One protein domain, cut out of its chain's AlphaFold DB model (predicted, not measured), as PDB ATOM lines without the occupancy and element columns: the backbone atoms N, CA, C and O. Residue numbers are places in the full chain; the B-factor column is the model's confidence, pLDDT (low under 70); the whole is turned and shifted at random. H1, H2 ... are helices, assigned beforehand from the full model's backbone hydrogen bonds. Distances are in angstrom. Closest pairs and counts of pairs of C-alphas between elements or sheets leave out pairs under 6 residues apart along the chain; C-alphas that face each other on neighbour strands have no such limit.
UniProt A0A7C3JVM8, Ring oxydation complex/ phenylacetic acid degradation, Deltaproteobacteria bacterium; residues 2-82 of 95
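This is residues 2 to 82 of the 95 residues of the protein "Ring oxydation complex/ phenylacetic acid degradation" of Deltaproteobacteria bacterium (UniProt A0A7C3JVM8). A loose, rod-like model has H1 and H2 joined as an open V, H4 running back along H2, and short H3 set crosswise beyond the far end. Residues 2 to 9 of H1 stick out. The printed part has 81 residues with four named helices, H1 to H4 in order, and no named strand; it is all helix, with a radius of gyration of the C-alphas of 15.8 A and spans of 49 by 23 by 16 A.

H1, residues 2 to 19, and H2, residues 21 to 40, touch and form a helical hairpin, opposite ways at a shallow tilt of 34.8 degrees, only just short of steep; H1 touches with residues 13 to 18 alone, and the closest C-alphas, Ala 17 and Lys 24, are 4.3 A apart. H4, residues 63 to 80, only just touches H2, with 3 pairs of C-alphas within 8 A, the closest Leu 39 and Arg 67 at 6.2 A, opposite ways at a shallow tilt of 10 degrees. H3, residues 48 to 55, is about perpendicular to H4, at 89 degrees, and apart from H1. Every O i to N i+4 pair is within hydrogen-bond range in H1, H3 and H4, and 14 of 16 in H2.

H1 begins at C-alpha 2 (155.771, 182.609, 173.066) and is 26.4 A long, H2 29.8 A, H3 10.7 A; H4, 25.9 A, ends at C-alpha 80 (157.173, 177.031, 193.196).

The C-alphas farthest apart, of Gly 21 and Trp 56, are 50.7 A apart. The printed part has no cut and no long link; pLDDT is under 70 at residues 2 to 9.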
ATOM      1  N   GLU A   2     156.446 183.420 172.031       57.75
ATOM      2  CA  GLU A   2     155.771 182.609 173.066       57.75
ATOM      3  C   GLU A   2     156.496 182.538 174.423       57.75
ATOM      4  O   GLU A   2     155.833 182.618 175.454       57.75
ATOM      5  N   GLU A   3     157.834 182.481 174.460       59.53
ATOM      6  CA  GLU A   3     158.591 182.448 175.730       59.53
ATOM      7  C   GLU A   3     158.312 183.676 176.616       59.53
ATOM      8  O   GLU A   3     158.062 183.537 177.812       59.53
ATOM      9  N   GLY A   4     158.221 184.874 176.027       40.72
ATOM     10  CA  GLY A   4     157.910 186.098 176.775       40.72
ATOM     11  C   GLY A   4     156.492 186.112 177.361       40.72
ATOM     12  O   GLY A   4     156.256 186.720 178.406       40.72
ATOM     13  N   HIS A   5     155.543 185.416 176.729       62.34
ATOM     14  CA  HIS A   5     154.187 185.264 177.261       62.34
ATOM     15  C   HIS A   5     154.143 184.303 178.454       62.34
ATOM     16  O   HIS A   5     153.415 184.558 179.418       62.34
ATOM     17  N   ILE A   6     154.951 183.240 178.417       66.50
ATOM     18  CA  ILE A   6     155.082 182.274 179.514       66.50
ATOM     19  C   ILE A   6     155.722 182.945 180.736       66.50
ATOM     20  O   ILE A   6     155.197 182.825 181.848       66.50
ATOM     21  N   ASP A   7     156.788 183.720 180.532       66.38
ATOM     22  CA  ASP A   7     157.482 184.431 181.610       66.38
ATOM     23  C   ASP A   7     156.591 185.480 182.280       66.38
ATOM     24  O   ASP A   7     156.543 185.581 183.510       66.38
ATOM     25  N   PHE A   8     155.835 186.251 181.495       65.00
ATOM     26  CA  PHE A   8     154.907 187.239 182.042       65.00
ATOM     27  C   PHE A   8     153.786 186.582 182.861       65.00
ATOM     28  O   PHE A   8     153.487 187.023 183.976       65.00
ATOM     29  N   GLY A   9     153.192 185.504 182.335       69.19
ATOM     30  CA  GLY A   9     152.139 184.754 183.019       69.19
ATOM     31  C   GLY A   9     152.619 184.138 184.336       69.19
ATOM     32  O   GLY A   9     151.945 184.269 185.362       69.19
ATOM     33  N   THR A  10     153.809 183.536 184.330       73.38
ATOM     34  CA  THR A  10     154.412 182.907 185.514       73.38
ATOM     35  C   THR A  10     154.721 183.945 186.591       73.38
ATOM     36  O   THR A  10     154.288 183.797 187.734       73.38
ATOM     37  N   ASN A  11     155.374 185.052 186.224       75.31
ATOM     38  CA  ASN A  11     155.742 186.104 187.172       75.31
ATOM     39  C   ASN A  11     154.522 186.776 187.811       75.31
ATOM     40  O   ASN A  11     154.501 186.985 189.024       75.31
ATOM     41  N   LYS A  12     153.476 187.080 187.031       74.50
ATOM     42  CA  LYS A  12     152.253 187.675 187.589       74.50
ATOM     43  C   LYS A  12     151.518 186.712 188.511       74.50
ATOM     44  O   LYS A  12     151.080 187.120 189.584       74.50
ATOM     45  N   THR A  13     151.418 185.442 188.129       74.06
ATOM     46  CA  THR A  13     150.788 184.406 188.962       74.06
ATOM     47  C   THR A  13     151.526 184.254 190.293       74.06
ATOM     48  O   THR A  13     150.890 184.277 191.348       74.06
ATOM     49  N   ALA A  14     152.861 184.207 190.257       76.31
ATOM     50  CA  ALA A  14     153.705 184.150 191.446       76.31
ATOM     51  C   ALA A  14     153.547 185.393 192.339       76.31
ATOM     52  O   ALA A  14     153.378 185.266 193.552       76.31
ATOM     53  N   GLU A  15     153.530 186.594 191.750       81.00
ATOM     54  CA  GLU A  15     153.346 187.861 192.470       81.00
ATOM     55  C   GLU A  15     152.015 187.887 193.242       81.00
ATOM     56  O   GLU A  15     151.972 188.246 194.419       81.00
ATOM     57  N   TYR A  16     150.913 187.488 192.602       75.69
ATOM     58  CA  TYR A  16     149.599 187.455 193.251       75.69
ATOM     59  C   TYR A  16     149.474 186.337 194.289       75.69
ATOM     60  O   TYR A  16     148.837 186.548 195.323       75.69
ATOM     61  N   ALA A  17     150.095 185.178 194.055       76.62
ATOM     62  CA  ALA A  17     150.145 184.107 195.044       76.62
ATOM     63  C   ALA A  17     150.915 184.542 196.306       76.62
ATOM     64  O   ALA A  17     150.466 184.272 197.422       76.62
ATOM     65  N   ALA A  18     152.017 185.281 196.135       81.12
ATOM     66  CA  ALA A  18     152.827 185.816 197.226       81.12
ATOM     67  C   ALA A  18     152.104 186.897 198.052       81.12
ATOM     68  O   ALA A  18     152.333 186.991 199.256       81.12
ATOM     69  N   LYS A  19     151.190 187.673 197.447       82.94
ATOM     70  CA  LYS A  19     150.354 188.659 198.168       82.94
ATOM     71  C   LYS A  19     149.421 188.024 199.209       82.94
ATOM     72  O   LYS A  19     148.999 188.714 200.132       82.94
ATOM     73  N   GLY A  20     149.119 186.728 199.090       80.06
ATOM     74  CA  GLY A  20     148.285 186.006 200.051       80.06
ATOM     75  C   GLY A  20     146.804 186.411 200.025       80.06
ATOM     76  O   GLY A  20     146.346 187.133 199.136       80.06
ATOM     77  N   GLY A  21     146.040 185.894 200.992       88.94
ATOM     78  CA  GLY A  21     144.613 186.194 201.166       88.94
ATOM     79  C   GLY A  21     143.773 185.962 199.905       88.94
ATOM     80  O   GLY A  21     143.994 185.011 199.154       88.94
ATOM     81  N   GLU A  22     142.838 186.876 199.643       88.19
ATOM     82  CA  GLU A  22     141.916 186.814 198.501       88.19
ATOM     83  C   GLU A  22     142.640 186.748 197.141       88.19
ATOM     84  O   GLU A  22     142.186 186.074 196.215       88.19
ATOM     85  N   SER A  23     143.807 187.394 197.015       84.25
ATOM     86  CA  SER A  23     144.596 187.361 195.773       84.25
ATOM     87  C   SER A  23     145.106 185.953 195.469       84.25
ATOM     88  O   SER A  23     144.999 185.490 194.330       84.25
ATOM     89  N   LYS A  24     145.597 185.245 196.492       84.62
ATOM     90  CA  LYS A  24     146.050 183.857 196.355       84.62
ATOM     91  C   LYS A  24     144.889 182.921 196.019       84.62
ATOM     92  O   LYS A  24     145.030 182.077 195.138       84.62
ATOM     93  N   GLU A  25     143.732 183.101 196.652       89.88
ATOM     94  CA  GLU A  25     142.534 182.305 196.350       89.88
ATOM     95  C   GLU A  25     142.033 182.517 194.919       89.88
ATOM     96  O   GLU A  25     141.663 181.561 194.234       89.88
ATOM     97  N   ARG A  26     142.035 183.765 194.438       90.31
ATOM     98  CA  ARG A  26     141.631 184.089 193.066       90.31
ATOM     99  C   ARG A  26     142.549 183.429 192.040       90.31
ATOM    100  O   ARG A  26     142.058 182.894 191.046       90.31
ATOM    101  N   ILE A  27     143.856 183.443 192.289       90.25
ATOM    102  CA  ILE A  27     144.826 182.755 191.436       90.25
ATOM    103  C   ILE A  27     144.643 181.241 191.496       90.25
ATOM    104  O   ILE A  27     144.618 180.611 190.442       90.25
ATOM    105  N   GLN A  28     144.441 180.662 192.682       91.94
ATOM    106  CA  GLN A  28     144.200 179.225 192.807       91.94
ATOM    107  C   GLN A  28     142.985 178.792 191.978       91.94
ATOM    108  O   GLN A  28     143.091 177.856 191.196       91.94
ATOM    109  N   LYS A  29     141.869 179.530 192.044       92.88
ATOM    110  CA  LYS A  29     140.673 179.247 191.229       92.88
ATOM    111  C   LYS A  29     140.949 179.312 189.725       92.88
ATOM    112  O   LYS A  29     140.409 178.512 188.963       92.88
ATOM    113  N   ALA A  30     141.771 180.266 189.285       92.12
ATOM    114  CA  ALA A  30     142.165 180.361 187.884       92.12
ATOM    115  C   ALA A  30     143.030 179.161 187.465       92.12
ATOM    116  O   ALA A  30     142.781 178.574 186.411       92.12
ATOM    117  N   VAL A  31     143.996 178.766 188.300       93.00
ATOM    118  CA  VAL A  31     144.840 177.584 188.071       93.00
ATOM    119  C   VAL A  31     143.992 176.313 188.029       93.00
ATOM    120  O   VAL A  31     144.125 175.544 187.081       93.00
ATOM    121  N   ASP A  32     143.056 176.131 188.963       92.62
ATOM    122  CA  ASP A  32     142.146 174.980 188.997       92.62
ATOM    123  C   ASP A  32     141.347 174.835 187.693       92.62
ATOM    124  O   ASP A  32     141.175 173.728 187.180       92.62
ATOM    125  N   TYR A  33     140.872 175.951 187.134       91.38
ATOM    126  CA  TYR A  33     140.100 175.960 185.892       91.38
ATOM    127  C   TYR A  33     140.964 175.669 184.658       91.38
ATOM    128  O   TYR A  33     140.609 174.835 183.820       91.38
ATOM    129  N   TRP A  34     142.096 176.362 184.525       92.81
ATOM    130  CA  TRP A  34     142.918 176.300 183.315       92.81
ATOM    131  C   TRP A  34     143.811 175.066 183.244       92.81
ATOM    132  O   TRP A  34     144.107 174.612 182.139       92.81
ATOM    133  N   TYR A  35     144.190 174.481 184.382       92.56
ATOM    134  CA  TYR A  35     145.050 173.298 184.428       92.56
ATOM    135  C   TYR A  35     144.476 172.146 183.601       92.56
ATOM    136  O   TYR A  35     145.133 171.620 182.702       92.56
ATOM    137  N   VAL A  36     143.202 171.818 183.820       91.19
ATOM    138  CA  VAL A  36     142.534 170.721 183.111       91.19
ATOM    139  C   VAL A  36     142.351 171.043 181.624       91.19
ATOM    140  O   VAL A  36     142.555 170.174 180.775       91.19
ATOM    141  N   LYS A  37     142.061 172.306 181.281       91.12
ATOM    142  CA  LYS A  37     141.965 172.750 179.880       91.12
ATOM    143  C   LYS A  37     143.296 172.631 179.143       91.12
ATOM    144  O   LYS A  37     143.300 172.177 178.002       91.12
ATOM    145  N   GLY A  38     144.410 172.966 179.795       90.69
ATOM    146  CA  GLY A  38     145.749 172.765 179.242       90.69
ATOM    147  C   GLY A  38     146.044 171.288 178.966       90.69
ATOM    148  O   GLY A  38     146.532 170.944 177.892       90.69
ATOM    149  N   LEU A  39     145.662 170.386 179.878       91.44
ATOM    150  CA  LEU A  39     145.819 168.939 179.669       91.44
ATOM    151  C   LEU A  39     144.965 168.405 178.509       91.44
ATOM    152  O   LEU A  39     145.394 167.483 177.805       91.44
ATOM    153  N   ASP A  40     143.775 168.969 178.297       89.88
ATOM    154  CA  ASP A  40     142.863 168.586 177.216       89.88
ATOM    155  C   ASP A  40     143.355 169.013 175.825       89.88
ATOM    156  O   ASP A  40     143.038 168.342 174.839       89.88
ATOM    157  N   MET A  41     144.181 170.063 175.718       90.00
ATOM    158  CA  MET A  41     144.726 170.533 174.431       90.00
ATOM    159  C   MET A  41     145.579 169.476 173.713       90.00
ATOM    160  O   MET A  41     145.678 169.485 172.486       90.00
ATOM    161  N   PHE A  42     146.141 168.512 174.447       87.88
ATOM    162  CA  PHE A  42     146.914 167.410 173.868       87.88
ATOM    163  C   PHE A  42     146.039 166.306 173.240       87.88
ATOM    164  O   PHE A  42     146.566 165.414 172.573       87.88
ATOM    165  N   GLY A  43     144.711 166.358 173.407       85.12
ATOM    166  CA  GLY A  43     143.758 165.392 172.850       85.12
ATOM    167  C   GLY A  43     143.777 164.040 173.564       85.12
ATOM    168  O   GLY A  43     144.208 163.946 174.704       85.12
ATOM    169  N   ASN A  44     143.292 162.968 172.932       85.06
ATOM    170  CA  ASN A  44     143.308 161.622 173.528       85.06
ATOM    171  C   ASN A  44     144.701 160.985 173.485       85.06
ATOM    172  O   ASN A  44     145.443 161.153 172.511       85.06
ATOM    173  N   SER A  45     145.026 160.216 174.523       81.56
ATOM    174  CA  SER A  45     146.292 159.497 174.680       81.56
ATOM    175  C   SER A  45     146.471 158.402 173.628       81.56
ATOM    176  O   SER A  45     147.577 158.224 173.118       81.56
ATOM    177  N   VAL A  46     145.379 157.742 173.228       78.75
ATOM    178  CA  VAL A  46     145.350 156.791 172.109       78.75
ATOM    179  C   VAL A  46     144.737 157.475 170.889       78.75
ATOM    180  O   VAL A  46     143.576 157.883 170.900       78.75
ATOM    181  N   SER A  47     145.523 157.633 169.822       79.56
ATOM    182  CA  SER A  47     145.076 158.295 168.593       79.56
ATOM    183  C   SER A  47     145.757 157.706 167.361       79.56
ATOM    184  O   SER A  47     146.921 157.994 167.085       79.56
ATOM    185  N   ARG A  48     144.979 156.987 166.538       81.62
ATOM    186  CA  ARG A  48     145.428 156.445 165.237       81.62
ATOM    187  C   ARG A  48     145.940 157.533 164.284       81.62
ATOM    188  O   ARG A  48     146.745 157.268 163.399       81.62
ATOM    189  N   ARG A  49     145.460 158.776 164.440       81.69
ATOM    190  CA  ARG A  49     145.974 159.935 163.690       81.69
ATOM    191  C   ARG A  49     147.358 160.346 164.185       81.69
ATOM    192  O   ARG A  49     148.230 160.592 163.361       81.69
ATOM    193  N   SER A  50     147.566 160.367 165.506       81.19
ATOM    194  CA  SER A  50     148.873 160.678 166.094       81.19
ATOM    195  C   SER A  50     149.934 159.672 165.655       81.19
ATOM    196  O   SER A  50     151.046 160.085 165.354       81.19
ATOM    197  N   GLU A  51     149.600 158.383 165.575       84.19
ATOM    198  CA  GLU A  51     150.515 157.343 165.076       84.19
ATOM    199  C   GLU A  51     150.955 157.615 163.632       84.19
ATOM    200  O   GLU A  51     152.149 157.613 163.341       84.19
ATOM    201  N   ARG A  52     150.014 157.945 162.735       87.44
ATOM    202  CA  ARG A  52     150.342 158.291 161.340       87.44
ATOM    203  C   ARG A  52     151.176 159.565 161.220       87.44
ATOM    204  O   ARG A  52     152.084 159.620 160.400       87.44
ATOM    205  N   TYR A  53     150.906 160.578 162.041       88.31
ATOM    206  CA  TYR A  53     151.712 161.803 162.050       88.31
ATOM    207  C   TYR A  53     153.133 161.571 162.558       88.31
ATOM    208  O   TYR A  53     154.054 162.218 162.068       88.31
ATOM    209  N   ILE A  54     153.323 160.641 163.498       87.44
ATOM    210  CA  ILE A  54     154.660 160.221 163.931       87.44
ATOM    211  C   ILE A  54     155.361 159.457 162.809       87.44
ATOM    212  O   ILE A  54     156.507 159.764 162.497       87.44
ATOM    213  N   TYR A  55     154.661 158.527 162.155       90.06
ATOM    214  CA  TYR A  55     155.199 157.780 161.016       90.06
ATOM    215  C   TYR A  55     155.683 158.701 159.882       90.06
ATOM    216  O   TYR A  55     156.753 158.484 159.326       90.06
ATOM    217  N   TRP A  56     154.939 159.768 159.577       92.56
ATOM    218  CA  TRP A  56     155.336 160.771 158.581       92.56
ATOM    219  C   TRP A  56     156.314 161.838 159.099       92.56
ATOM    220  O   TRP A  56     156.622 162.778 158.374       92.56
ATOM    221  N   GLY A  57     156.775 161.749 160.349       89.31
ATOM    222  CA  GLY A  57     157.700 162.721 160.943       89.31
ATOM    223  C   GLY A  57     157.098 164.104 161.234       89.31
ATOM    224  O   GLY A  57     157.810 164.992 161.697       89.31
ATOM    225  N   LEU A  58     155.791 164.295 161.024       89.56
ATOM    226  CA  LEU A  58     155.069 165.542 161.314       89.56
ATOM    227  C   LEU A  58     154.931 165.791 162.819       89.56
ATOM    228  O   LEU A  58     154.804 166.930 163.264       89.56
ATOM    229  N   LYS A  59     154.954 164.717 163.615       87.25
ATOM    230  CA  LYS A  59     154.923 164.786 165.073       87.25
ATOM    231  C   LYS A  59     156.071 163.985 165.668       87.25
ATOM    232  O   LYS A  59     156.287 162.838 165.311       87.25
ATOM    233  N   ARG A  60     156.772 164.568 166.641       86.88
ATOM    234  CA  ARG A  60     157.938 163.926 167.273       86.88
ATOM    235  C   ARG A  60     157.592 162.992 168.435       86.88
ATOM    236  O   ARG A  60     158.405 162.149 168.788       86.88
ATOM    237  N   ARG A  61     156.431 163.171 169.080       86.88
ATOM    238  CA  ARG A  61     156.055 162.453 170.316       86.88
ATOM    239  C   ARG A  61     154.558 162.108 170.351       86.88
ATOM    240  O   ARG A  61     153.748 162.909 169.866       86.88
ATOM    241  N   PRO A  62     154.146 160.977 170.958       88.62
ATOM    242  CA  PRO A  62     152.737 160.673 171.226       88.62
ATOM    243  C   PRO A  62     152.059 161.728 172.109       88.62
ATOM    244  O   PRO A  62     152.721 162.418 172.881       88.62
ATOM    245  N   ASN A  63     150.733 161.852 172.001       87.69
ATOM    246  CA  ASN A  63     149.941 162.792 172.810       87.69
ATOM    247  C   ASN A  63     150.159 162.585 174.316       87.69
ATOM    248  O   ASN A  63     150.408 163.551 175.027       87.69
ATOM    249  N   ALA A  64     150.135 161.330 174.776       89.81
ATOM    250  CA  ALA A  64     150.331 160.984 176.183       89.81
ATOM    251  C   ALA A  64     151.682 161.475 176.730       89.81
ATOM    252  O   ALA A  64     151.732 162.083 177.793       89.81
ATOM    253  N   VAL A  65     152.763 161.275 175.966       90.38
ATOM    254  CA  VAL A  65     154.119 161.685 176.367       90.38
ATOM    255  C   VAL A  65     154.226 163.205 176.451       90.38
ATOM    256  O   VAL A  65     154.718 163.727 177.445       90.38
ATOM    257  N   ALA A  66     153.734 163.916 175.432       89.88
ATOM    258  CA  ALA A  66     153.756 165.379 175.422       89.88
ATOM    259  C   ALA A  66     152.935 165.970 176.581       89.88
ATOM    260  O   ALA A  66     153.381 166.905 177.239       89.88
ATOM    261  N   ARG A  67     151.771 165.382 176.873       93.19
ATOM    262  CA  ARG A  67     150.921 165.801 177.989       93.19
ATOM    263  C   ARG A  67     151.582 165.562 179.342       93.19
ATOM    264  O   ARG A  67     151.464 166.409 180.219       93.19
ATOM    265  N   GLN A  68     152.256 164.424 179.519       93.00
ATOM    266  CA  GLN A  68     152.950 164.120 180.766       93.00
ATOM    267  C   GLN A  68     154.084 165.117 181.020       93.00
ATOM    268  O   GLN A  68     154.169 165.659 182.112       93.00
ATOM    269  N   GLN A  69     154.884 165.429 179.997       92.19
ATOM    270  CA  GLN A  69     155.961 166.420 180.107       92.19
ATOM    271  C   GLN A  69     155.426 167.805 180.480       92.19
ATOM    272  O   GLN A  69     155.898 168.407 181.438       92.19
ATOM    273  N   TYR A  70     154.373 168.257 179.793       91.56
ATOM    274  CA  TYR A  70     153.686 169.501 180.139       91.56
ATOM    275  C   TYR A  70     153.175 169.494 181.586       91.56
ATOM    276  O   TYR A  70     153.338 170.470 182.313       91.56
ATOM    277  N   LYS A  71     152.571 168.383 182.025       93.75
ATOM    278  CA  LYS A  71     152.070 168.239 183.393       93.75
ATOM    279  C   LYS A  71     153.201 168.360 184.415       93.75
ATOM    280  O   LYS A  71     153.035 169.060 185.405       93.75
ATOM    281  N   ASP A  72     154.330 167.701 184.181       94.44
ATOM    282  CA  ASP A  72     155.467 167.717 185.103       94.44
ATOM    283  C   ASP A  72     156.062 169.132 185.239       94.44
ATOM    284  O   ASP A  72     156.352 169.582 186.350       94.44
ATOM    285  N   GLU A  73     156.176 169.863 184.125       91.69
ATOM    286  CA  GLU A  73     156.629 171.259 184.100       91.69
ATOM    287  C   GLU A  73     155.660 172.183 184.855       91.69
ATOM    288  O   GLU A  73     156.066 172.927 185.754       91.69
ATOM    289  N   VAL A  74     154.362 172.098 184.552       91.62
ATOM    290  CA  VAL A  74     153.334 172.940 185.180       91.62
ATOM    291  C   VAL A  74     153.181 172.638 186.669       91.62
ATOM    292  O   VAL A  74     153.082 173.565 187.471       91.62
ATOM    293  N   ASP A  75     153.216 171.368 187.074       94.25
ATOM    294  CA  ASP A  75     153.165 170.973 188.484       94.25
ATOM    295  C   ASP A  75     154.343 171.562 189.274       94.25
ATOM    296  O   ASP A  75     154.173 171.998 190.418       94.25
ATOM    297  N   SER A  76     155.535 171.596 188.668       92.94
ATOM    298  CA  SER A  76     156.713 172.227 189.267       92.94
ATOM    299  C   SER A  76     156.500 173.731 189.464       92.94
ATOM    300  O   SER A  76     156.723 174.238 190.565       92.94
ATOM    301  N   LEU A  77     155.999 174.434 188.442       90.19
ATOM    302  CA  LEU A  77     155.707 175.869 188.523       90.19
ATOM    303  C   LEU A  77     154.644 176.180 189.588       90.19
ATOM    304  O   LEU A  77     154.828 177.078 190.407       90.19
ATOM    305  N   ILE A  78     153.552 175.410 189.639       91.56
ATOM    306  CA  ILE A  78     152.482 175.575 190.639       91.56
ATOM    307  C   ILE A  78     153.044 175.447 192.060       91.56
ATOM    308  O   ILE A  78     152.755 176.288 192.918       91.56
ATOM    309  N   ARG A  79     153.889 174.437 192.306       92.06
ATOM    310  CA  ARG A  79     154.553 174.249 193.606       92.06
ATOM    311  C   ARG A  79     155.478 175.410 193.952       92.06
ATOM    312  O   ARG A  79     155.437 175.884 195.084       92.06
ATOM    313  N   GLN A  80     156.281 175.882 192.998       89.12
ATOM    314  CA  GLN A  80     157.173 177.031 193.196       89.12
ATOM    315  C   GLN A  80     156.401 178.309 193.556       89.12
ATOM    316  O   GLN A  80     156.870 179.099 194.369       89.12
ATOM    317  N   MET A  81     155.189 178.478 193.021       87.94
ATOM    318  CA  MET A  81     154.294 179.596 193.345       87.94
ATOM    319  C   MET A  81     153.547 179.427 194.683       87.94
ATOM    320  O   MET A  81     152.757 180.290 195.064       87.94
ATOM    321  N   GLY A  82     153.768 178.328 195.416       90.06
ATOM    322  CA  GLY A  82     153.107 178.055 196.696       90.06
ATOM    323  C   GLY A  82     151.602 177.790 196.571       90.06
ATOM    324  O   GLY A  82     150.852 178.021 197.528       90.06
TER     325      GLY A  82